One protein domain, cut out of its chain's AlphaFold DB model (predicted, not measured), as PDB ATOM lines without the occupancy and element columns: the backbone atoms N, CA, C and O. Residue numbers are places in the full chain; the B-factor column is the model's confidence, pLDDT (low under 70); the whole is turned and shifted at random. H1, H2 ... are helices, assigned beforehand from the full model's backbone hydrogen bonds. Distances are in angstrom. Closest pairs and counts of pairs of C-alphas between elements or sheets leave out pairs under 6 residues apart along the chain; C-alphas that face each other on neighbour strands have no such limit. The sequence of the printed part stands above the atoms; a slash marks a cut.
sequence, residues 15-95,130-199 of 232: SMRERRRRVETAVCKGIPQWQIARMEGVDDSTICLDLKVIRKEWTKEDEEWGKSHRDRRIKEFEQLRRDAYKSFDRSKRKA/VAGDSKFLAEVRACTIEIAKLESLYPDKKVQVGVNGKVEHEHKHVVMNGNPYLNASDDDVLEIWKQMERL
ATOM      1  N   SER A  15     184.469 119.805 175.444       96.44
ATOM      2  CA  SER A  15     185.421 120.489 176.328       96.44
ATOM      3  C   SER A  15     185.208 122.009 176.350       96.44
ATOM      4  O   SER A  15     185.134 122.601 177.425       96.44
ATOM      5  N   MET A  16     185.019 122.639 175.183       97.44
ATOM      6  CA  MET A  16     184.715 124.074 175.100       97.44
ATOM      7  C   MET A  16     183.385 124.429 175.772       97.44
ATOM      8  O   MET A  16     183.297 125.440 176.463       97.44
ATOM      9  N   ARG A  17     182.349 123.603 175.589       95.69
ATOM     10  CA  ARG A  17     181.040 123.827 176.215       95.69
ATOM     11  C   ARG A  17     181.125 123.759 177.737       95.69
ATOM     12  O   ARG A  17     180.542 124.593 178.419       95.69
ATOM     13  N   GLU A  18     181.874 122.796 178.258       97.56
ATOM     14  CA  GLU A  18     182.057 122.639 179.697       97.56
ATOM     15  C   GLU A  18     182.866 123.796 180.298       97.56
ATOM     16  O   GLU A  18     182.520 124.308 181.361       97.56
ATOM     17  N   ARG A  19     183.882 124.290 179.580       98.19
ATOM     18  CA  ARG A  19     184.595 125.514 179.969       98.19
ATOM     19  C   ARG A  19     183.656 126.718 180.045       98.19
ATOM     20  O   ARG A  19     183.678 127.432 181.040       98.19
ATOM     21  N   ARG A  20     182.794 126.924 179.043       98.12
ATOM     22  CA  ARG A  20     181.838 128.049 179.034       98.12
ATOM     23  C   ARG A  20     180.921 128.054 180.251       98.12
ATOM     24  O   ARG A  20     180.734 129.116 180.824       98.12
ATOM     25  N   ARG A  21     180.446 126.893 180.710       96.44
ATOM     26  CA  ARG A  21     179.643 126.787 181.945       96.44
ATOM     27  C   ARG A  21     180.397 127.254 183.191       96.44
ATOM     28  O   ARG A  21     179.825 127.901 184.069       96.44
ATOM     29  N   ARG A  22     181.692 126.935 183.288       97.94
ATOM     30  CA  ARG A  22     182.533 127.399 184.403       97.94
ATOM     31  C   ARG A  22     182.803 128.898 184.324       97.94
ATOM     32  O   ARG A  22     182.665 129.583 185.334       97.94
ATOM     33  N   VAL A  23     183.105 129.409 183.126       97.81
ATOM     34  CA  VAL A  23     183.259 130.850 182.857       97.81
ATOM     35  C   VAL A  23     181.984 131.605 183.235       97.81
ATOM     36  O   VAL A  23     182.051 132.587 183.964       97.81
ATOM     37  N   GLU A  24     180.823 131.115 182.807       96.75
ATOM     38  CA  GLU A  24     179.505 131.660 183.132       96.75
ATOM     39  C   GLU A  24     179.286 131.746 184.650       96.75
ATOM     40  O   GLU A  24     179.002 132.816 185.187       96.75
ATOM     41  N   THR A  25     179.526 130.643 185.364       94.00
ATOM     42  CA  THR A  25     179.414 130.591 186.830       94.00
ATOM     43  C   THR A  25     180.342 131.600 187.513       94.00
ATOM     44  O   THR A  25     179.959 132.221 188.506       94.00
ATOM     45  N   ALA A  26     181.568 131.773 187.011       96.19
ATOM     46  CA  ALA A  26     182.538 132.720 187.553       96.19
ATOM     47  C   ALA A  26     182.111 134.182 187.334       96.19
ATOM     48  O   ALA A  26     182.208 134.992 188.256       96.19
ATOM     49  N   VAL A  27     181.571 134.506 186.154       94.50
ATOM     50  CA  VAL A  27     181.023 135.839 185.847       94.50
ATOM     51  C   VAL A  27     179.841 136.168 186.750       94.50
ATOM     52  O   VAL A  27     179.804 137.257 187.317       94.50
ATOM     53  N   CYS A  28     178.916 135.227 186.957       86.19
ATOM     54  CA  CYS A  28     177.776 135.419 187.860       86.19
ATOM     55  C   CYS A  28     178.199 135.655 189.321       86.19
ATOM     56  O   CYS A  28     177.451 136.251 190.090       86.19
ATOM     57  N   LYS A  29     179.410 135.229 189.706       91.88
ATOM     58  CA  LYS A  29     180.024 135.512 191.016       91.88
ATOM     59  C   LYS A  29     180.807 136.832 191.057       91.88
ATOM     60  O   LYS A  29     181.386 137.150 192.089       91.88
ATOM     61  N   GLY A  30     180.858 137.579 189.954       88.31
ATOM     62  CA  GLY A  30     181.589 138.843 189.848       88.31
ATOM     63  C   GLY A  30     183.104 138.695 189.674       88.31
ATOM     64  O   GLY A  30     183.836 139.648 189.924       88.31
ATOM     65  N   ILE A  31     183.601 137.520 189.265       93.81
ATOM     66  CA  ILE A  31     185.041 137.304 189.055       93.81
ATOM     67  C   ILE A  31     185.490 138.040 187.776       93.81
ATOM     68  O   ILE A  31     184.867 137.865 186.725       93.81
ATOM     69  N   PRO A  32     186.569 138.849 187.816       95.00
ATOM     70  CA  PRO A  32     187.031 139.594 186.651       95.00
ATOM     71  C   PRO A  32     187.662 138.680 185.587       95.00
ATOM     72  O   PRO A  32     188.275 137.660 185.898       95.00
ATOM     73  N   GLN A  33     187.569 139.087 184.316       96.31
ATOM     74  CA  GLN A  33     187.964 138.285 183.147       96.31
ATOM     75  C   GLN A  33     189.390 137.713 183.228       96.31
ATOM     76  O   GLN A  33     189.586 136.514 183.029       96.31
ATOM     77  N   TRP A  34     190.370 138.542 183.598       97.88
ATOM     78  CA  TRP A  34     191.773 138.129 183.715       97.88
ATOM     79  C   TRP A  34     191.980 137.024 184.764       97.88
ATOM     80  O   TRP A  34     192.866 136.181 184.622       97.88
ATOM     81  N   GLN A  35     191.167 137.008 185.825       97.88
ATOM     82  CA  GLN A  35     191.231 135.987 186.866       97.88
ATOM     83  C   GLN A  35     190.600 134.682 186.373       97.88
ATOM     84  O   GLN A  35     191.154 133.614 186.621       97.88
ATOM     85  N   ILE A  36     189.509 134.766 185.606       98.06
ATOM     86  CA  ILE A  36     188.895 133.606 184.943       98.06
ATOM     87  C   ILE A  36     189.886 132.955 183.965       98.06
ATOM     88  O   ILE A  36     190.036 131.735 183.972       98.06
ATOM     89  N   ALA A  37     190.614 133.754 183.177       98.19
ATOM     90  CA  ALA A  37     191.642 133.262 182.256       98.19
ATOM     91  C   ALA A  37     192.727 132.450 182.986       98.19
ATOM     92  O   ALA A  37     193.070 131.344 182.567       98.19
ATOM     93  N   ARG A  38     193.193 132.949 184.144       98.31
ATOM     94  CA  ARG A  38     194.143 132.234 185.014       98.31
ATOM     95  C   ARG A  38     193.559 130.946 185.598       98.31
ATOM     96  O   ARG A  38     194.260 129.942 185.630       98.31
ATOM     97  N   MET A  39     192.300 130.964 186.043       98.06
ATOM     98  CA  MET A  39     191.624 129.786 186.607       98.06
ATOM     99  C   MET A  39     191.451 128.661 185.580       98.06
ATOM    100  O   MET A  39     191.606 127.492 185.922       98.06
ATOM    101  N   GLU A  40     191.142 129.003 184.329       98.06
ATOM    102  CA  GLU A  40     190.918 128.030 183.252       98.06
ATOM    103  C   GLU A  40     192.199 127.672 182.477       98.06
ATOM    104  O   GLU A  40     192.169 126.775 181.634       98.06
ATOM    105  N   GLY A  41     193.320 128.353 182.743       97.75
ATOM    106  CA  GLY A  41     194.595 128.114 182.064       97.75
ATOM    107  C   GLY A  41     194.562 128.448 180.570       97.75
ATOM    108  O   GLY A  41     195.164 127.738 179.766       97.75
ATOM    109  N   VAL A  42     193.831 129.495 180.180       98.12
ATOM    110  CA  VAL A  42     193.688 129.935 178.781       98.12
ATOM    111  C   VAL A  42     194.030 131.415 178.625       98.12
ATOM    112  O   VAL A  42     194.047 132.168 179.594       98.12
ATOM    113  N   ASP A  43     194.282 131.835 177.386       98.19
ATOM    114  CA  ASP A  43     194.501 133.242 177.051       98.19
ATOM    115  C   ASP A  43     193.230 134.084 177.261       98.19
ATOM    116  O   ASP A  43     192.106 133.609 177.047       98.19
ATOM    117  N   ASP A  44     193.409 135.358 177.612       97.69
ATOM    118  CA  ASP A  44     192.316 136.309 177.826       97.69
ATOM    119  C   ASP A  44     191.412 136.459 176.586       97.69
ATOM    120  O   ASP A  44     190.186 136.523 176.701       97.69
ATOM    121  N   SER A  45     191.985 136.370 175.382       97.94
ATOM    122  CA  SER A  45     191.253 136.381 174.109       97.94
ATOM    123  C   SER A  45     190.278 135.208 173.997       97.94
ATOM    124  O   SER A  45     189.177 135.354 173.461       97.94
ATOM    125  N   THR A  46     190.649 134.037 174.529       98.12
ATOM    126  CA  THR A  46     189.775 132.853 174.534       98.12
ATOM    127  C   THR A  46     188.583 133.073 175.458       98.12
ATOM    128  O   THR A  46     187.451 132.786 175.064       98.12
ATOM    129  N   ILE A  47     188.811 133.644 176.647       98.31
ATOM    130  CA  ILE A  47     187.726 134.012 177.563       98.31
ATOM    131  C   ILE A  47     186.829 135.076 176.933       98.31
ATOM    132  O   ILE A  47     185.611 134.926 176.964       98.31
ATOM    133  N   CYS A  48     187.387 136.100 176.284       97.69
ATOM    134  CA  CYS A  48     186.603 137.117 175.582       97.69
ATOM    135  C   CYS A  48     185.661 136.502 174.527       97.69
ATOM    136  O   CYS A  48     184.492 136.892 174.424       97.69
ATOM    137  N   LEU A  49     186.139 135.525 173.748       97.94
ATOM    138  CA  LEU A  49     185.314 134.806 172.773       97.94
ATOM    139  C   LEU A  49     184.221 133.967 173.443       97.94
ATOM    140  O   LEU A  49     183.079 133.976 172.981       97.94
ATOM    141  N   ASP A  50     184.542 133.273 174.533       98.00
ATOM    142  CA  ASP A  50     183.567 132.492 175.293       98.00
ATOM    143  C   ASP A  50     182.488 133.390 175.916       98.00
ATOM    144  O   ASP A  50     181.302 133.099 175.767       98.00
ATOM    145  N   LEU A  51     182.863 134.537 176.491       95.81
ATOM    146  CA  LEU A  51     181.929 135.541 177.009       95.81
ATOM    147  C   LEU A  51     181.008 136.096 175.923       95.81
ATOM    148  O   LEU A  51     179.825 136.312 176.171       95.81
ATOM    149  N   LYS A  52     181.514 136.307 174.702       96.94
ATOM    150  CA  LYS A  52     180.685 136.738 173.566       96.94
ATOM    151  C   LYS A  52     179.622 135.696 173.213       96.94
ATOM    152  O   LYS A  52     178.503 136.070 172.862       96.94
ATOM    153  N   VAL A  53     179.959 134.408 173.296       96.81
ATOM    154  CA  VAL A  53     178.993 133.324 173.075       96.81
ATOM    155  C   VAL A  53     177.982 133.261 174.215       96.81
ATOM    156  O   VAL A  53     176.791 133.271 173.923       96.81
ATOM    157  N   ILE A  54     178.434 133.293 175.471       93.44
ATOM    158  CA  ILE A  54     177.566 133.273 176.661       93.44
ATOM    159  C   ILE A  54     176.566 134.430 176.616       93.44
ATOM    160  O   ILE A  54     175.369 134.205 176.704       93.44
ATOM    161  N   ARG A  55     177.018 135.664 176.351       90.44
ATOM    162  CA  ARG A  55     176.115 136.824 176.216       90.44
ATOM    163  C   ARG A  55     175.069 136.630 175.122       90.44
ATOM    164  O   ARG A  55     173.930 137.052 175.286       90.44
ATOM    165  N   LYS A  56     175.444 136.008 174.001       92.00
ATOM    166  CA  LYS A  56     174.515 135.713 172.904       92.00
ATOM    167  C   LYS A  56     173.513 134.624 173.291       92.00
ATOM    168  O   LYS A  56     172.373 134.690 172.847       92.00
ATOM    169  N   GLU A  57     173.937 133.625 174.059       90.12
ATOM    170  CA  GLU A  57     173.061 132.584 174.606       90.12
ATOM    171  C   GLU A  57     172.088 133.184 175.623       90.12
ATOM    172  O   GLU A  57     170.890 133.041 175.426       90.12
ATOM    173  N   TRP A  58     172.564 133.985 176.580       83.75
ATOM    174  CA  TRP A  58     171.711 134.723 177.518       83.75
ATOM    175  C   TRP A  58     170.718 135.640 176.813       83.75
ATOM    176  O   TRP A  58     169.544 135.612 177.135       83.75
ATOM    177  N   THR A  59     171.145 136.388 175.790       80.06
ATOM    178  CA  THR A  59     170.217 137.237 175.016       80.06
ATOM    179  C   THR A  59     169.104 136.403 174.374       80.06
ATOM    180  O   THR A  59     167.953 136.818 174.366       80.06
ATOM    181  N   LYS A  60     169.427 135.213 173.851       84.69
ATOM    182  CA  LYS A  60     168.418 134.308 173.282       84.69
ATOM    183  C   LYS A  60     167.513 133.712 174.350       84.69
ATOM    184  O   LYS A  60     166.318 133.608 174.117       84.69
ATOM    185  N   GLU A  61     168.069 133.305 175.487       78.19
ATOM    186  CA  GLU A  61     167.293 132.783 176.612       78.19
ATOM    187  C   GLU A  61     166.368 133.861 177.180       78.19
ATOM    188  O   GLU A  61     165.202 133.576 177.418       78.19
ATOM    189  N   ASP A  62     166.828 135.107 177.292       72.25
ATOM    190  CA  ASP A  62     166.023 136.267 177.681       72.25
ATOM    191  C   ASP A  62     164.934 136.573 176.643       72.25
ATOM    192  O   ASP A  62     163.795 136.866 177.006       72.25
ATOM    193  N   GLU A  63     165.240 136.472 175.345       79.00
ATOM    194  CA  GLU A  63     164.255 136.604 174.265       79.00
ATOM    195  C   GLU A  63     163.204 135.483 174.311       79.00
ATOM    196  O   GLU A  63     162.006 135.751 174.193       79.00
ATOM    197  N   GLU A  64     163.622 134.229 174.498       82.69
ATOM    198  CA  GLU A  64     162.741 133.060 174.586       82.69
ATOM    199  C   GLU A  64     161.902 133.080 175.864       82.69
ATOM    200  O   GLU A  64     160.692 132.846 175.812       82.69
ATOM    201  N   TRP A  65     162.510 133.409 177.003       77.25
ATOM    202  CA  TRP A  65     161.835 133.588 178.282       77.25
ATOM    203  C   TRP A  65     160.864 134.761 178.211       77.25
ATOM    204  O   TRP A  65     159.698 134.611 178.574       77.25
ATOM    205  N   GLY A  66     161.287 135.893 177.647       72.62
ATOM    206  CA  GLY A  66     160.447 137.062 177.413       72.62
ATOM    207  C   GLY A  66     159.270 136.755 176.488       72.62
ATOM    208  O   GLY A  66     158.145 137.177 176.761       72.62
ATOM    209  N   LYS A  67     159.485 135.966 175.431       80.69
ATOM    210  CA  LYS A  67     158.424 135.491 174.535       80.69
ATOM    211  C   LYS A  67     157.465 134.537 175.246       80.69
ATOM    212  O   LYS A  67     156.262 134.750 175.193       80.69
ATOM    213  N   SER A  68     157.976 133.532 175.953       82.50
ATOM    214  CA  SER A  68     157.166 132.574 176.718       82.50
ATOM    215  C   SER A  68     156.333 133.272 177.798       82.50
ATOM    216  O   SER A  68     155.137 133.010 177.950       82.50
ATOM    217  N   HIS A  69     156.933 134.228 178.509       77.62
ATOM    218  CA  HIS A  69     156.260 135.040 179.512       77.62
ATOM    219  C   HIS A  69     155.155 135.907 178.894       77.62
ATOM    220  O   HIS A  69     154.033 135.939 179.407       77.62
ATOM    221  N   ARG A  70     155.449 136.571 177.769       85.75
ATOM    222  CA  ARG A  70     154.482 137.346 176.980       85.75
ATOM    223  C   ARG A  70     153.318 136.468 176.516       85.75
ATOM    224  O   ARG A  70     152.172 136.820 176.775       85.75
ATOM    225  N   ASP A  71     153.596 135.306 175.930       89.94
ATOM    226  CA  ASP A  71     152.585 134.361 175.439       89.94
ATOM    227  C   ASP A  71     151.694 133.840 176.576       89.94
ATOM    228  O   ASP A  71     150.471 133.758 176.432       89.94
ATOM    229  N   ARG A  72     152.282 133.510 177.735       92.69
ATOM    230  CA  ARG A  72     151.528 133.120 178.935       92.69
ATOM    231  C   ARG A  72     150.592 134.241 179.374       92.69
ATOM    232  O   ARG A  72     149.415 133.990 179.618       92.69
ATOM    233  N   ARG A  73     151.094 135.475 179.429       91.56
ATOM    234  CA  ARG A  73     150.308 136.630 179.866       91.56
ATOM    235  C   ARG A  73     149.181 136.971 178.889       91.56
ATOM    236  O   ARG A  73     148.075 137.269 179.328       91.56
ATOM    237  N   ILE A  74     149.421 136.852 177.580       93.06
ATOM    238  CA  ILE A  74     148.377 136.988 176.553       93.06
ATOM    239  C   ILE A  74     147.266 135.959 176.791       93.06
ATOM    240  O   ILE A  74     146.098 136.336 176.830       93.06
ATOM    241  N   LYS A  75     147.601 134.681 177.031       95.19
ATOM    242  CA  LYS A  75     146.600 133.633 177.316       95.19
ATOM    243  C   LYS A  75     145.762 133.929 178.561       95.19
ATOM    244  O   LYS A  75     144.560 133.672 178.556       95.19
ATOM    245  N   GLU A  76     146.378 134.464 179.613       95.06
ATOM    246  CA  GLU A  76     145.664 134.886 180.826       95.06
ATOM    247  C   GLU A  76     144.642 135.989 180.510       95.06
ATOM    248  O   GLU A  76     143.469 135.861 180.865       95.06
ATOM    249  N   PHE A  77     145.041 137.032 179.775       95.81
ATOM    250  CA  PHE A  77     144.121 138.097 179.363       95.81
ATOM    251  C   PHE A  77     143.048 137.621 178.378       95.81
ATOM    252  O   PHE A  77     141.906 138.065 178.464       95.81
ATOM    253  N   GLU A  78     143.360 136.696 177.467       95.69
ATOM    254  CA  GLU A  78     142.357 136.078 176.592       95.69
ATOM    255  C   GLU A  78     141.303 135.315 177.399       95.69
ATOM    256  O   GLU A  78     140.114 135.360 177.067       95.69
ATOM    257  N   GLN A  79     141.718 134.622 178.461       96.06
ATOM    258  CA  GLN A  79     140.804 133.925 179.355       96.06
ATOM    259  C   GLN A  79     139.897 134.908 180.100       96.06
ATOM    260  O   GLN A  79     138.677 134.763 180.021       96.06
ATOM    261  N   LEU A  80     140.468 135.943 180.725       96.00
ATOM    262  CA  LEU A  80     139.704 137.001 181.398       96.00
ATOM    263  C   LEU A  80     138.712 137.673 180.446       96.00
ATOM    264  O   LEU A  80     137.533 137.807 180.766       96.00
ATOM    265  N   ARG A  81     139.149 137.998 179.224       96.25
ATOM    266  CA  ARG A  81     138.290 138.567 178.179       96.25
ATOM    267  C   ARG A  81     137.094 137.662 177.867       96.25
ATOM    268  O   ARG A  81     135.971 138.150 177.760       96.25
ATOM    269  N   ARG A  82     137.312 136.347 177.725       96.00
ATOM    270  CA  ARG A  82     136.230 135.372 177.485       96.00
ATOM    271  C   ARG A  82     135.255 135.299 178.658       96.00
ATOM    272  O   ARG A  82     134.048 135.225 178.435       96.00
ATOM    273  N   ASP A  83     135.755 135.315 179.887       95.38
ATOM    274  CA  ASP A  83     134.921 135.216 181.085       95.38
ATOM    275  C   ASP A  83     134.114 136.499 181.339       95.38
ATOM    276  O   ASP A  83     132.932 136.418 181.694       95.38
ATOM    277  N   ALA A  84     134.692 137.668 181.051       95.06
ATOM    278  CA  ALA A  84     133.992 138.950 181.048       95.06
ATOM    279  C   ALA A  84     132.860 138.959 180.008       95.06
ATOM    280  O   ALA A  84     131.720 139.285 180.341       95.06
ATOM    281  N   TYR A  85     133.118 138.485 178.783       94.69
ATOM    282  CA  TYR A  85     132.094 138.398 177.737       94.69
ATOM    283  C   TYR A  85     130.948 137.436 178.103       94.69
ATOM    284  O   TYR A  85     129.772 137.782 177.996       94.69
ATOM    285  N   LYS A  86     131.258 136.251 178.648       94.00
ATOM    286  CA  LYS A  86     130.227 135.331 179.174       94.00
ATOM    287  C   LYS A  86     129.401 135.960 180.295       94.00
ATOM    288  O   LYS A  86     128.226 135.641 180.467       94.00
ATOM    289  N   SER A  87     130.014 136.806 181.116       93.75
ATOM    290  CA  SER A  87     129.332 137.496 182.214       93.75
ATOM    291  C   SER A  87     128.446 138.631 181.702       93.75
ATOM    292  O   SER A  87     127.319 138.773 182.177       93.75
ATOM    293  N   PHE A  88     128.876 139.332 180.652       93.06
ATOM    294  CA  PHE A  88     128.040 140.259 179.896       93.06
ATOM    295  C   PHE A  88     126.804 139.565 179.306       93.06
ATOM    296  O   PHE A  88     125.681 140.003 179.557       93.06
ATOM    297  N   ASP A  89     126.966 138.427 178.629       89.50
ATOM    298  CA  ASP A  89     125.832 137.669 178.082       89.50
ATOM    299  C   ASP A  89     124.868 137.184 179.175       89.50
ATOM    300  O   ASP A  89     123.646 137.246 179.016       89.50
ATOM    301  N   ARG A  90     125.395 136.752 180.328       88.88
ATOM    302  CA  ARG A  90     124.573 136.420 181.503       88.88
ATOM    303  C   ARG A  90     123.829 137.641 182.044       88.88
ATOM    304  O   ARG A  90     122.682 137.508 182.463       88.88
ATOM    305  N   SER A  91     124.439 138.825 182.007       88.19
ATOM    306  CA  SER A  91     123.811 140.067 182.472       88.19
ATOM    307  C   SER A  91     122.612 140.484 181.614       88.19
ATOM    308  O   SER A  91     121.628 140.970 182.167       88.19
ATOM    309  N   LYS A  92     122.631 140.204 180.301       85.62
ATOM    310  CA  LYS A  92     121.486 140.437 179.399       85.62
ATOM    311  C   LYS A  92     120.266 139.591 179.758       85.62
ATOM    312  O   LYS A  92     119.126 139.998 179.565       85.62
ATOM    313  N   ARG A  93     120.511 138.397 180.303       81.81
ATOM    314  CA  ARG A  93     119.466 137.448 180.705       81.81
ATOM    315  C   ARG A  93     118.890 137.738 182.088       81.81
ATOM    316  O   ARG A  93     117.963 137.043 182.490       81.81
ATOM    317  N   LYS A  94     119.404 138.736 182.825       76.19
ATOM    318  CA  LYS A  94     118.775 139.159 184.081       76.19
ATOM    319  C   LYS A  94     117.410 139.769 183.773       76.19
ATOM    320  O   LYS A  94     117.294 140.914 183.339       76.19
ATOM    321  N   ALA A  95     116.399 138.950 184.018       70.75
ATOM    322  CA  ALA A  95     115.014 139.335 184.162       70.75
ATOM    323  C   ALA A  95     114.875 140.279 185.359       70.75
ATOM    324  O   ALA A  95     115.270 139.941 186.476       70.75
ATOM    325  N   VAL A 130     117.938 144.352 177.779       73.19
ATOM    326  CA  VAL A 130     118.479 144.137 176.423       73.19
ATOM    327  C   VAL A 130     119.925 144.645 176.308       73.19
ATOM    328  O   VAL A 130     120.747 144.024 175.638       73.19
ATOM    329  N   ALA A 131     120.261 145.721 177.029       81.88
ATOM    330  CA  ALA A 131     121.559 146.389 176.933       81.88
ATOM    331  C   ALA A 131     122.716 145.703 177.701       81.88
ATOM    332  O   ALA A 131     123.873 146.026 177.458       81.88
ATOM    333  N   GLY A 132     122.453 144.734 178.590       87.19
ATOM    334  CA  GLY A 132     123.499 144.147 179.449       87.19
ATOM    335  C   GLY A 132     124.187 145.167 180.379       87.19
ATOM    336  O   GLY A 132     123.798 146.331 180.452       87.19
ATOM    337  N   ASP A 133     125.185 144.726 181.150       89.56
ATOM    338  CA  ASP A 133     125.990 145.599 182.020       89.56
ATOM    339  C   ASP A 133     127.288 146.032 181.317       89.56
ATOM    340  O   ASP A 133     128.177 145.216 181.054       89.56
ATOM    341  N   SER A 134     127.405 147.335 181.040       92.31
ATOM    342  CA  SER A 134     128.549 147.953 180.351       92.31
ATOM    343  C   SER A 134     129.892 147.777 181.070       92.31
ATOM    344  O   SER A 134     130.944 147.853 180.428       92.31
ATOM    345  N   LYS A 135     129.895 147.482 182.379       94.25
ATOM    346  CA  LYS A 135     131.129 147.235 183.143       94.25
ATOM    347  C   LYS A 135     131.909 146.036 182.607       94.25
ATOM    348  O   LYS A 135     133.131 146.105 182.512       94.25
ATOM    349  N   PHE A 136     131.218 144.977 182.180       93.56
ATOM    350  CA  PHE A 136     131.877 143.810 181.586       93.56
ATOM    351  C   PHE A 136     132.531 144.142 180.240       93.56
ATOM    352  O   PHE A 136     133.602 143.631 179.927       93.56
ATOM    353  N   LEU A 137     131.934 145.039 179.452       92.75
ATOM    354  CA  LEU A 137     132.532 145.488 178.193       92.75
ATOM    355  C   LEU A 137     133.730 146.414 178.417       92.75
ATOM    356  O   LEU A 137     134.695 146.366 177.654       92.75
ATOM    357  N   ALA A 138     133.720 147.218 179.483       91.88
ATOM    358  CA  ALA A 138     134.908 147.953 179.912       91.88
ATOM    359  C   ALA A 138     136.070 147.002 180.263       91.88
ATOM    360  O   ALA A 138     137.203 147.250 179.856       91.88
ATOM    361  N   GLU A 139     135.790 145.879 180.929       94.00
ATOM    362  CA  GLU A 139     136.789 144.847 181.239       94.00
ATOM    363  C   GLU A 139     137.314 144.132 179.979       94.00
ATOM    364  O   GLU A 139     138.522 143.938 179.829       94.00
ATOM    365  N   VAL A 140     136.435 143.820 179.017       93.75
ATOM    366  CA  VAL A 140     136.823 143.286 177.696       93.75
ATOM    367  C   VAL A 140     137.754 144.255 176.959       93.75
ATOM    368  O   VAL A 140     138.779 143.832 176.413       93.75
ATOM    369  N   ARG A 141     137.430 145.557 176.965       91.94
ATOM    370  CA  ARG A 141     138.281 146.610 176.388       91.94
ATOM    371  C   ARG A 141     139.639 146.670 177.086       91.94
ATOM    372  O   ARG A 141     140.660 146.665 176.400       91.94
ATOM    373  N   ALA A 142     139.666 146.647 178.419       91.94
ATOM    374  CA  ALA A 142     140.906 146.658 179.194       91.94
ATOM    375  C   ALA A 142     141.810 145.460 178.853       91.94
ATOM    376  O   ALA A 142     142.977 145.651 178.520       91.94
ATOM    377  N   CYS A 143     141.261 144.239 178.824       93.25
ATOM    378  CA  CYS A 143     142.021 143.045 178.442       93.25
ATOM    379  C   CYS A 143     142.565 143.137 177.008       93.25
ATOM    380  O   CYS A 143     143.689 142.722 176.741       93.25
ATOM    381  N   THR A 144     141.785 143.696 176.078       92.62
ATOM    382  CA  THR A 144     142.198 143.852 174.673       92.62
ATOM    383  C   THR A 144     143.355 144.842 174.528       92.62
ATOM    384  O   THR A 144     144.292 144.575 173.780       92.62
ATOM    385  N   ILE A 145     143.332 145.944 175.282       88.56
ATOM    386  CA  ILE A 145     144.435 146.915 175.320       88.56
ATOM    387  C   ILE A 145     145.710 146.258 175.861       88.56
ATOM    388  O   ILE A 145     146.774 146.422 175.268       88.56
ATOM    389  N   GLU A 146     145.619 145.489 176.947       91.38
ATOM    390  CA  GLU A 146     146.783 144.810 177.526       91.38
ATOM    391  C   GLU A 146     147.375 143.749 176.587       91.38
ATOM    392  O   GLU A 146     148.595 143.678 176.433       91.38
ATOM    393  N   ILE A 147     146.537 142.982 175.879       91.06
ATOM    394  CA  ILE A 147     147.003 142.058 174.832       91.06
ATOM    395  C   ILE A 147     147.746 142.830 173.734       91.06
ATOM    396  O   ILE A 147     148.860 142.460 173.373       91.06
ATOM    397  N   ALA A 148     147.181 143.936 173.252       88.12
ATOM    398  CA  ALA A 148     147.788 144.718 172.180       88.12
ATOM    399  C   ALA A 148     149.122 145.375 172.597       88.12
ATOM    400  O   ALA A 148     150.038 145.481 171.779       88.12
ATOM    401  N   LYS A 149     149.277 145.768 173.870       84.44
ATOM    402  CA  LYS A 149     150.571 146.200 174.436       84.44
ATOM    403  C   LYS A 149     151.590 145.061 174.448       84.44
ATOM    404  O   LYS A 149     152.722 145.246 174.005       84.44
ATOM    405  N   LEU A 150     151.191 143.871 174.905       86.88
ATOM    406  CA  LEU A 150     152.060 142.688 174.934       86.88
ATOM    407  C   LEU A 150     152.495 142.261 173.528       86.88
ATOM    408  O   LEU A 150     153.646 141.880 173.337       86.88
ATOM    409  N   GLU A 151     151.627 142.387 172.528       88.25
ATOM    410  CA  GLU A 151     151.951 142.153 171.113       88.25
ATOM    411  C   GLU A 151     152.763 143.293 170.477       88.25
ATOM    412  O   GLU A 151     153.146 143.205 169.312       88.25
ATOM    413  N   SER A 152     153.065 144.353 171.237       85.81
ATOM    414  CA  SER A 152     153.770 145.549 170.762       85.81
ATOM    415  C   SER A 152     153.039 146.281 169.624       85.81
ATOM    416  O   SER A 152     153.657 147.024 168.864       85.81
ATOM    417  N   LEU A 153     151.716 146.104 169.523       79.69
ATOM    418  CA  LEU A 153     150.840 146.842 168.607       79.69
ATOM    419  C   LEU A 153     150.521 148.247 169.136       79.69
ATOM    420  O   LEU A 153     150.229 149.151 168.357       79.69
ATOM    421  N   TYR A 154     150.611 148.432 170.456       77.50
ATOM    422  CA  TYR A 154     150.620 149.738 171.111       77.50
ATOM    423  C   TYR A 154     152.050 150.066 171.547       77.50
ATOM    424  O   TYR A 154     152.468 149.609 172.611       77.50
ATOM    425  N   PRO A 155     152.827 150.828 170.756       66.38
ATOM    426  CA  PRO A 155     154.082 151.361 171.257       66.38
ATOM    427  C   PRO A 155     153.773 152.314 172.413       66.38
ATOM    428  O   PRO A 155     152.934 153.210 172.275       66.38
ATOM    429  N   ASP A 156     154.446 152.128 173.550       64.81
ATOM    430  CA  ASP A 156     154.383 153.097 174.639       64.81
ATOM    431  C   ASP A 156     154.721 154.481 174.080       64.81
ATOM    432  O   ASP A 156     155.670 154.630 173.296       64.81
ATOM    433  N   LYS A 157     153.931 155.496 174.457       65.25
ATOM    434  CA  LYS A 157     154.232 156.887 174.112       65.25
ATOM    435  C   LYS A 157     155.642 157.177 174.615       65.25
ATOM    436  O   LYS A 157     155.852 157.362 175.813       65.25
ATOM    437  N   LYS A 158     156.615 157.214 173.706       60.44
ATOM    438  CA  LYS A 158     157.958 157.685 174.027       60.44
ATOM    439  C   LYS A 158     157.833 159.173 174.312       60.44
ATOM    440  O   LYS A 158     157.750 159.979 173.390       60.44
ATOM    441  N   VAL A 159     157.756 159.520 175.592       62.72
ATOM    442  CA  VAL A 159     157.875 160.903 176.039       62.72
ATOM    443  C   VAL A 159     159.304 161.315 175.718       62.72
ATOM    444  O   VAL A 159     160.246 160.816 176.331       62.72
ATOM    445  N   GLN A 160     159.483 162.159 174.704       57.72
ATOM    446  CA  GLN A 160     160.773 162.794 174.499       57.72
ATOM    447  C   GLN A 160     160.963 163.790 175.641       57.72
ATOM    448  O   GLN A 160     160.261 164.794 175.752       57.72
ATOM    449  N   VAL A 161     161.866 163.450 176.555       57.91
ATOM    450  CA  VAL A 161     162.325 164.375 177.585       57.91
ATOM    451  C   VAL A 161     163.430 165.196 176.933       57.91
ATOM    452  O   VAL A 161     164.453 164.641 176.532       57.91
ATOM    453  N   GLY A 162     163.198 166.496 176.764       68.25
ATOM    454  CA  GLY A 162     164.198 167.410 176.225       68.25
ATOM    455  C   GLY A 162     165.423 167.489 177.140       68.25
ATOM    456  O   GLY A 162     165.362 167.145 178.323       68.25
ATOM    457  N   VAL A 163     166.539 167.985 176.601       74.00
ATOM    458  CA  VAL A 163     167.852 168.064 177.280       74.00
ATOM    459  C   VAL A 163     167.793 168.850 178.606       74.00
ATOM    460  O   VAL A 163     168.603 168.622 179.498       74.00
ATOM    461  N   ASN A 164     166.778 169.702 178.784       77.38
ATOM    462  CA  ASN A 164     166.544 170.491 179.999       77.38
ATOM    463  C   ASN A 164     165.535 169.863 180.984       77.38
ATOM    464  O   ASN A 164     165.024 170.557 181.861       77.38
ATOM    465  N   GLY A 165     165.151 168.595 180.808       72.12
ATOM    466  CA  GLY A 165     164.107 167.946 181.616       72.12
ATOM    467  C   GLY A 165     162.683 168.448 181.334       72.12
ATOM    468  O   GLY A 165     161.725 167.944 181.916       72.12
ATOM    469  N   LYS A 166     162.512 169.419 180.426       64.94
ATOM    470  CA  LYS A 166     161.198 169.826 179.918       64.94
ATOM    471  C   LYS A 166     160.736 168.822 178.869       64.94
ATOM    472  O   LYS A 166     161.497 168.456 177.979       64.94
ATOM    473  N   VAL A 167     159.488 168.369 178.987       61.84
ATOM    474  CA  VAL A 167     158.825 167.528 177.981       61.84
ATOM    475  C   VAL A 167     158.581 168.396 176.746       61.84
ATOM    476  O   VAL A 167     157.565 169.078 176.625       61.84
ATOM    477  N   GLU A 168     159.581 168.451 175.872       50.44
ATOM    478  CA  GLU A 168     159.542 169.178 174.613       50.44
ATOM    479  C   GLU A 168     158.902 168.246 173.585       50.44
ATOM    480  O   GLU A 168     159.507 167.289 173.124       50.44
ATOM    481  N   HIS A 169     157.637 168.521 173.278       50.53
ATOM    482  CA  HIS A 169     156.817 167.809 172.301       50.53
ATOM    483  C   HIS A 169     156.415 166.364 172.657       50.53
ATOM    484  O   HIS A 169     157.125 165.387 172.423       50.53
ATOM    485  N   GLU A 170     155.140 166.207 173.046       46.00
ATOM    486  CA  GLU A 170     154.395 165.014 172.642       46.00
ATOM    487  C   GLU A 170     154.450 164.955 171.110       46.00
ATOM    488  O   GLU A 170     153.775 165.726 170.418       46.00
ATOM    489  N   HIS A 171     155.253 164.044 170.557       41.72
ATOM    490  CA  HIS A 171     155.043 163.612 169.186       41.72
ATOM    491  C   HIS A 171     153.609 163.085 169.115       41.72
ATOM    492  O   HIS A 171     153.321 161.959 169.527       41.72
ATOM    493  N   LYS A 172     152.701 163.911 168.580       40.78
ATOM    494  CA  LYS A 172     151.457 163.461 167.962       40.78
ATOM    495  C   LYS A 172     151.872 162.580 166.786       40.78
ATOM    496  O   LYS A 172     151.875 163.017 165.640       40.78
ATOM    497  N   HIS A 173     152.301 161.349 167.066       40.59
ATOM    498  CA  HIS A 173     152.260 160.300 166.066       40.59
ATOM    499  C   HIS A 173     150.862 160.329 165.483       40.59
ATOM    500  O   HIS A 173     149.916 160.497 166.257       40.59
ATOM    501  N   VAL A 174     150.804 160.247 164.147       39.75
ATOM    502  CA  VAL A 174     149.604 160.120 163.318       39.75
ATOM    503  C   VAL A 174     148.432 159.801 164.213       39.75
ATOM    504  O   VAL A 174     148.332 158.686 164.730       39.75
ATOM    505  N   VAL A 175     147.627 160.824 164.484       38.44
ATOM    506  CA  VAL A 175     146.352 160.628 165.137       38.44
ATOM    507  C   VAL A 175     145.609 159.699 164.173       38.44
ATOM    508  O   VAL A 175     144.981 160.146 163.223       38.44
ATOM    509  N   MET A 176     145.717 158.381 164.360       43.25
ATOM    510  CA  MET A 176     144.537 157.558 164.183       43.25
ATOM    511  C   MET A 176     143.552 158.230 165.130       43.25
ATOM    512  O   MET A 176     143.809 158.282 166.329       43.25
ATOM    513  N   ASN A 177     142.625 158.991 164.548       40.06
ATOM    514  CA  ASN A 177     141.800 159.992 165.215       40.06
ATOM    515  C   ASN A 177     141.190 159.442 166.507       40.06
ATOM    516  O   ASN A 177     140.226 158.690 166.460       40.06
ATOM    517  N   GLY A 178     141.770 159.816 167.654       48.91
ATOM    518  CA  GLY A 178     141.429 159.223 168.944       48.91
ATOM    519  C   GLY A 178     141.782 157.736 169.017       48.91
ATOM    520  O   GLY A 178     141.916 157.042 168.020       48.91
ATOM    521  N   ASN A 179     141.917 157.202 170.225       49.66
ATOM    522  CA  ASN A 179     141.765 155.762 170.388       49.66
ATOM    523  C   ASN A 179     140.360 155.418 169.829       49.66
ATOM    524  O   ASN A 179     139.382 155.822 170.466       49.66
ATOM    525  N   PRO A 180     140.222 154.735 168.668       53.53
ATOM    526  CA  PRO A 180     138.906 154.489 168.078       53.53
ATOM    527  C   PRO A 180     138.047 153.637 169.019       53.53
ATOM    528  O   PRO A 180     136.828 153.684 168.953       53.53
ATOM    529  N   TYR A 181     138.684 152.935 169.961       55.00
ATOM    530  CA  TYR A 181     138.061 152.107 170.984       55.00
ATOM    531  C   TYR A 181     137.596 152.876 172.223       55.00
ATOM    532  O   TYR A 181     136.809 152.333 172.996       55.00
ATOM    533  N   LEU A 182     138.077 154.107 172.446       49.28
ATOM    534  CA  LEU A 182     137.703 154.887 173.634       49.28
ATOM    535  C   LEU A 182     136.215 155.255 173.597       49.28
ATOM    536  O   LEU A 182     135.562 155.251 174.633       49.28
ATOM    537  N   ASN A 183     135.707 155.509 172.386       61.06
ATOM    538  CA  ASN A 183     134.314 155.854 172.100       61.06
ATOM    539  C   ASN A 183     133.636 154.846 171.153       61.06
ATOM    540  O   ASN A 183     132.546 155.128 170.662       61.06
ATOM    541  N   ALA A 184     134.276 153.707 170.863       67.81
ATOM    542  CA  ALA A 184     133.681 152.654 170.043       67.81
ATOM    543  C   ALA A 184     132.376 152.181 170.681       67.81
ATOM    544  O   ALA A 184     132.343 151.873 171.882       67.81
ATOM    545  N   SER A 185     131.327 152.086 169.865       74.12
ATOM    546  CA  SER A 185     130.114 151.396 170.275       74.12
ATOM    547  C   SER A 185     130.424 149.922 170.544       74.12
ATOM    548  O   SER A 185     131.437 149.375 170.095       74.12
ATOM    549  N   ASP A 186     129.555 149.256 171.295       68.81
ATOM    550  CA  ASP A 186     129.751 147.842 171.618       68.81
ATOM    551  C   ASP A 186     129.772 146.959 170.350       68.81
ATOM    552  O   ASP A 186     130.492 145.957 170.302       68.81
ATOM    553  N   ASP A 187     129.066 147.380 169.294       70.00
ATOM    554  CA  ASP A 187     129.074 146.737 167.976       70.00
ATOM    555  C   ASP A 187     130.414 146.920 167.243       70.00
ATOM    556  O   ASP A 187     130.919 145.973 166.635       70.00
ATOM    557  N   ASP A 188     131.047 148.091 167.368       71.62
ATOM    558  CA  ASP A 188     132.368 148.351 166.782       71.62
ATOM    559  C   ASP A 188     133.448 147.480 167.439       71.62
ATOM    560  O   ASP A 188     134.303 146.908 166.760       71.62
ATOM    561  N   VAL A 189     133.392 147.312 168.768       69.19
ATOM    562  CA  VAL A 189     134.319 146.427 169.499       69.19
ATOM    563  C   VAL A 189     134.162 144.972 169.034       69.19
ATOM    564  O   VAL A 189     135.159 144.263 168.865       69.19
ATOM    565  N   LEU A 190     132.926 144.529 168.782       69.44
ATOM    566  CA  LEU A 190     132.626 143.190 168.271       69.44
ATOM    567  C   LEU A 190     133.103 142.973 166.833       69.44
ATOM    568  O   LEU A 190     133.649 141.910 166.525       69.44
ATOM    569  N   GLU A 191     132.912 143.947 165.945       72.94
ATOM    570  CA  GLU A 191     133.354 143.833 164.553       72.94
ATOM    571  C   GLU A 191     134.882 143.803 164.455       72.94
ATOM    572  O   GLU A 191     135.445 142.991 163.716       72.94
ATOM    573  N   ILE A 192     135.571 144.599 165.275       70.81
ATOM    574  CA  ILE A 192     137.033 144.590 165.330       70.81
ATOM    575  C   ILE A 192     137.550 143.256 165.876       70.81
ATOM    576  O   ILE A 192     138.506 142.697 165.336       70.81
ATOM    577  N   TRP A 193     136.884 142.679 166.879       71.44
ATOM    578  CA  TRP A 193     137.219 141.335 167.349       71.44
ATOM    579  C   TRP A 193     137.093 140.285 166.233       71.44
ATOM    580  O   TRP A 193     138.031 139.516 166.009       71.44
ATOM    581  N   LYS A 194     135.998 140.304 165.461       71.44
ATOM    582  CA  LYS A 194     135.826 139.416 164.296       71.44
ATOM    583  C   LYS A 194     136.902 139.638 163.233       71.44
ATOM    584  O   LYS A 194     137.311 138.680 162.578       71.44
ATOM    585  N   GLN A 195     137.355 140.873 163.023       68.81
ATOM    586  CA  GLN A 195     138.460 141.168 162.108       68.81
ATOM    587  C   GLN A 195     139.791 140.608 162.622       68.81
ATOM    588  O   GLN A 195     140.518 139.987 161.847       68.81
ATOM    589  N   MET A 196     140.093 140.744 163.918       68.25
ATOM    590  CA  MET A 196     141.291 140.138 164.511       68.25
ATOM    591  C   MET A 196     141.259 138.606 164.422       68.25
ATOM    592  O   MET A 196     142.275 137.999 164.090       68.25
ATOM    593  N   GLU A 197     140.101 137.968 164.636       71.00
ATOM    594  CA  GLU A 197     139.945 136.524 164.418       71.00
ATOM    595  C   GLU A 197     140.124 136.135 162.947       71.00
ATOM    596  O   GLU A 197     140.805 135.150 162.661       71.00
ATOM    597  N   ARG A 198     139.584 136.914 161.999       71.94
ATOM    598  CA  ARG A 198     139.807 136.701 160.559       71.94
ATOM    599  C   ARG A 198     141.283 136.809 160.189       71.94
ATOM    600  O   ARG A 198     141.762 135.972 159.437       71.94
ATOM    601  N   LEU A 199     142.015 137.783 160.727       66.31
ATOM    602  CA  LEU A 199     143.453 137.930 160.482       66.31
ATOM    603  C   LEU A 199     144.256 136.793 161.118       66.31
ATOM    604  O   LEU A 199     145.172 136.267 160.496       66.31
TER     605      LEU A 199
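AT A GLANCE: This is residues 15 to 95 and 130 to 199 of the 232 residues of an uncharacterized protein of marine sediment metagenome (UniProt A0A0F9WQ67). One long helix, H3, makes the long axis, with H1 and H2 packed at its first end and H4 folded back alongside its later part. A long loop, residues 151 to 185, leads from H4 to H5. The 151 printed residues, with five named helices, H1 to H5 in chain order, and no named strand, are all helix in class, extended, radius of gyration of the C-alphas 25.3 A, spanning 79 by 43 by 27 A.

IN THESE COORDINATES: H1, residues 15 to 28, begins at C-alpha (185.421, 120.489, 176.328). H2 is residues 33 to 40. H3, residues 44 to 92, measures 71.0 A from first to last C-alpha; H4, residues 134 to 150, 24.7 A. H5, residues 186 to 199, ends at C-alpha (143.453, 137.930, 160.482).

HOW THE PARTS SIT: H3, the hub, touches H4 with residues 70 to 88 alone, at a shallow tilt of 15 degrees, opposite ways; closest C-alphas, Arg 81 and Val 140, 5.0 A. H2 touches H3 about perpendicular, 75 degrees; closest C-alphas, Ala 37 and Asp 44, 5.4 A. H1 touches H3; closest C-alphas, Arg 20 and Asp 50, 6.1 A. H5 is close to but not clearly touching H4; closest C-alphas, Leu 137 and Asp 186, 7.5 A. In the five helices every O i to N i+4 pair is within hydrogen-bond range.

THE WHOLE: C-alphas 95 and 130 are 9.7 A apart across the cut. The link H4 to H5 is long. pLDDT is under 70 in 33 residues, among them 166 to 184.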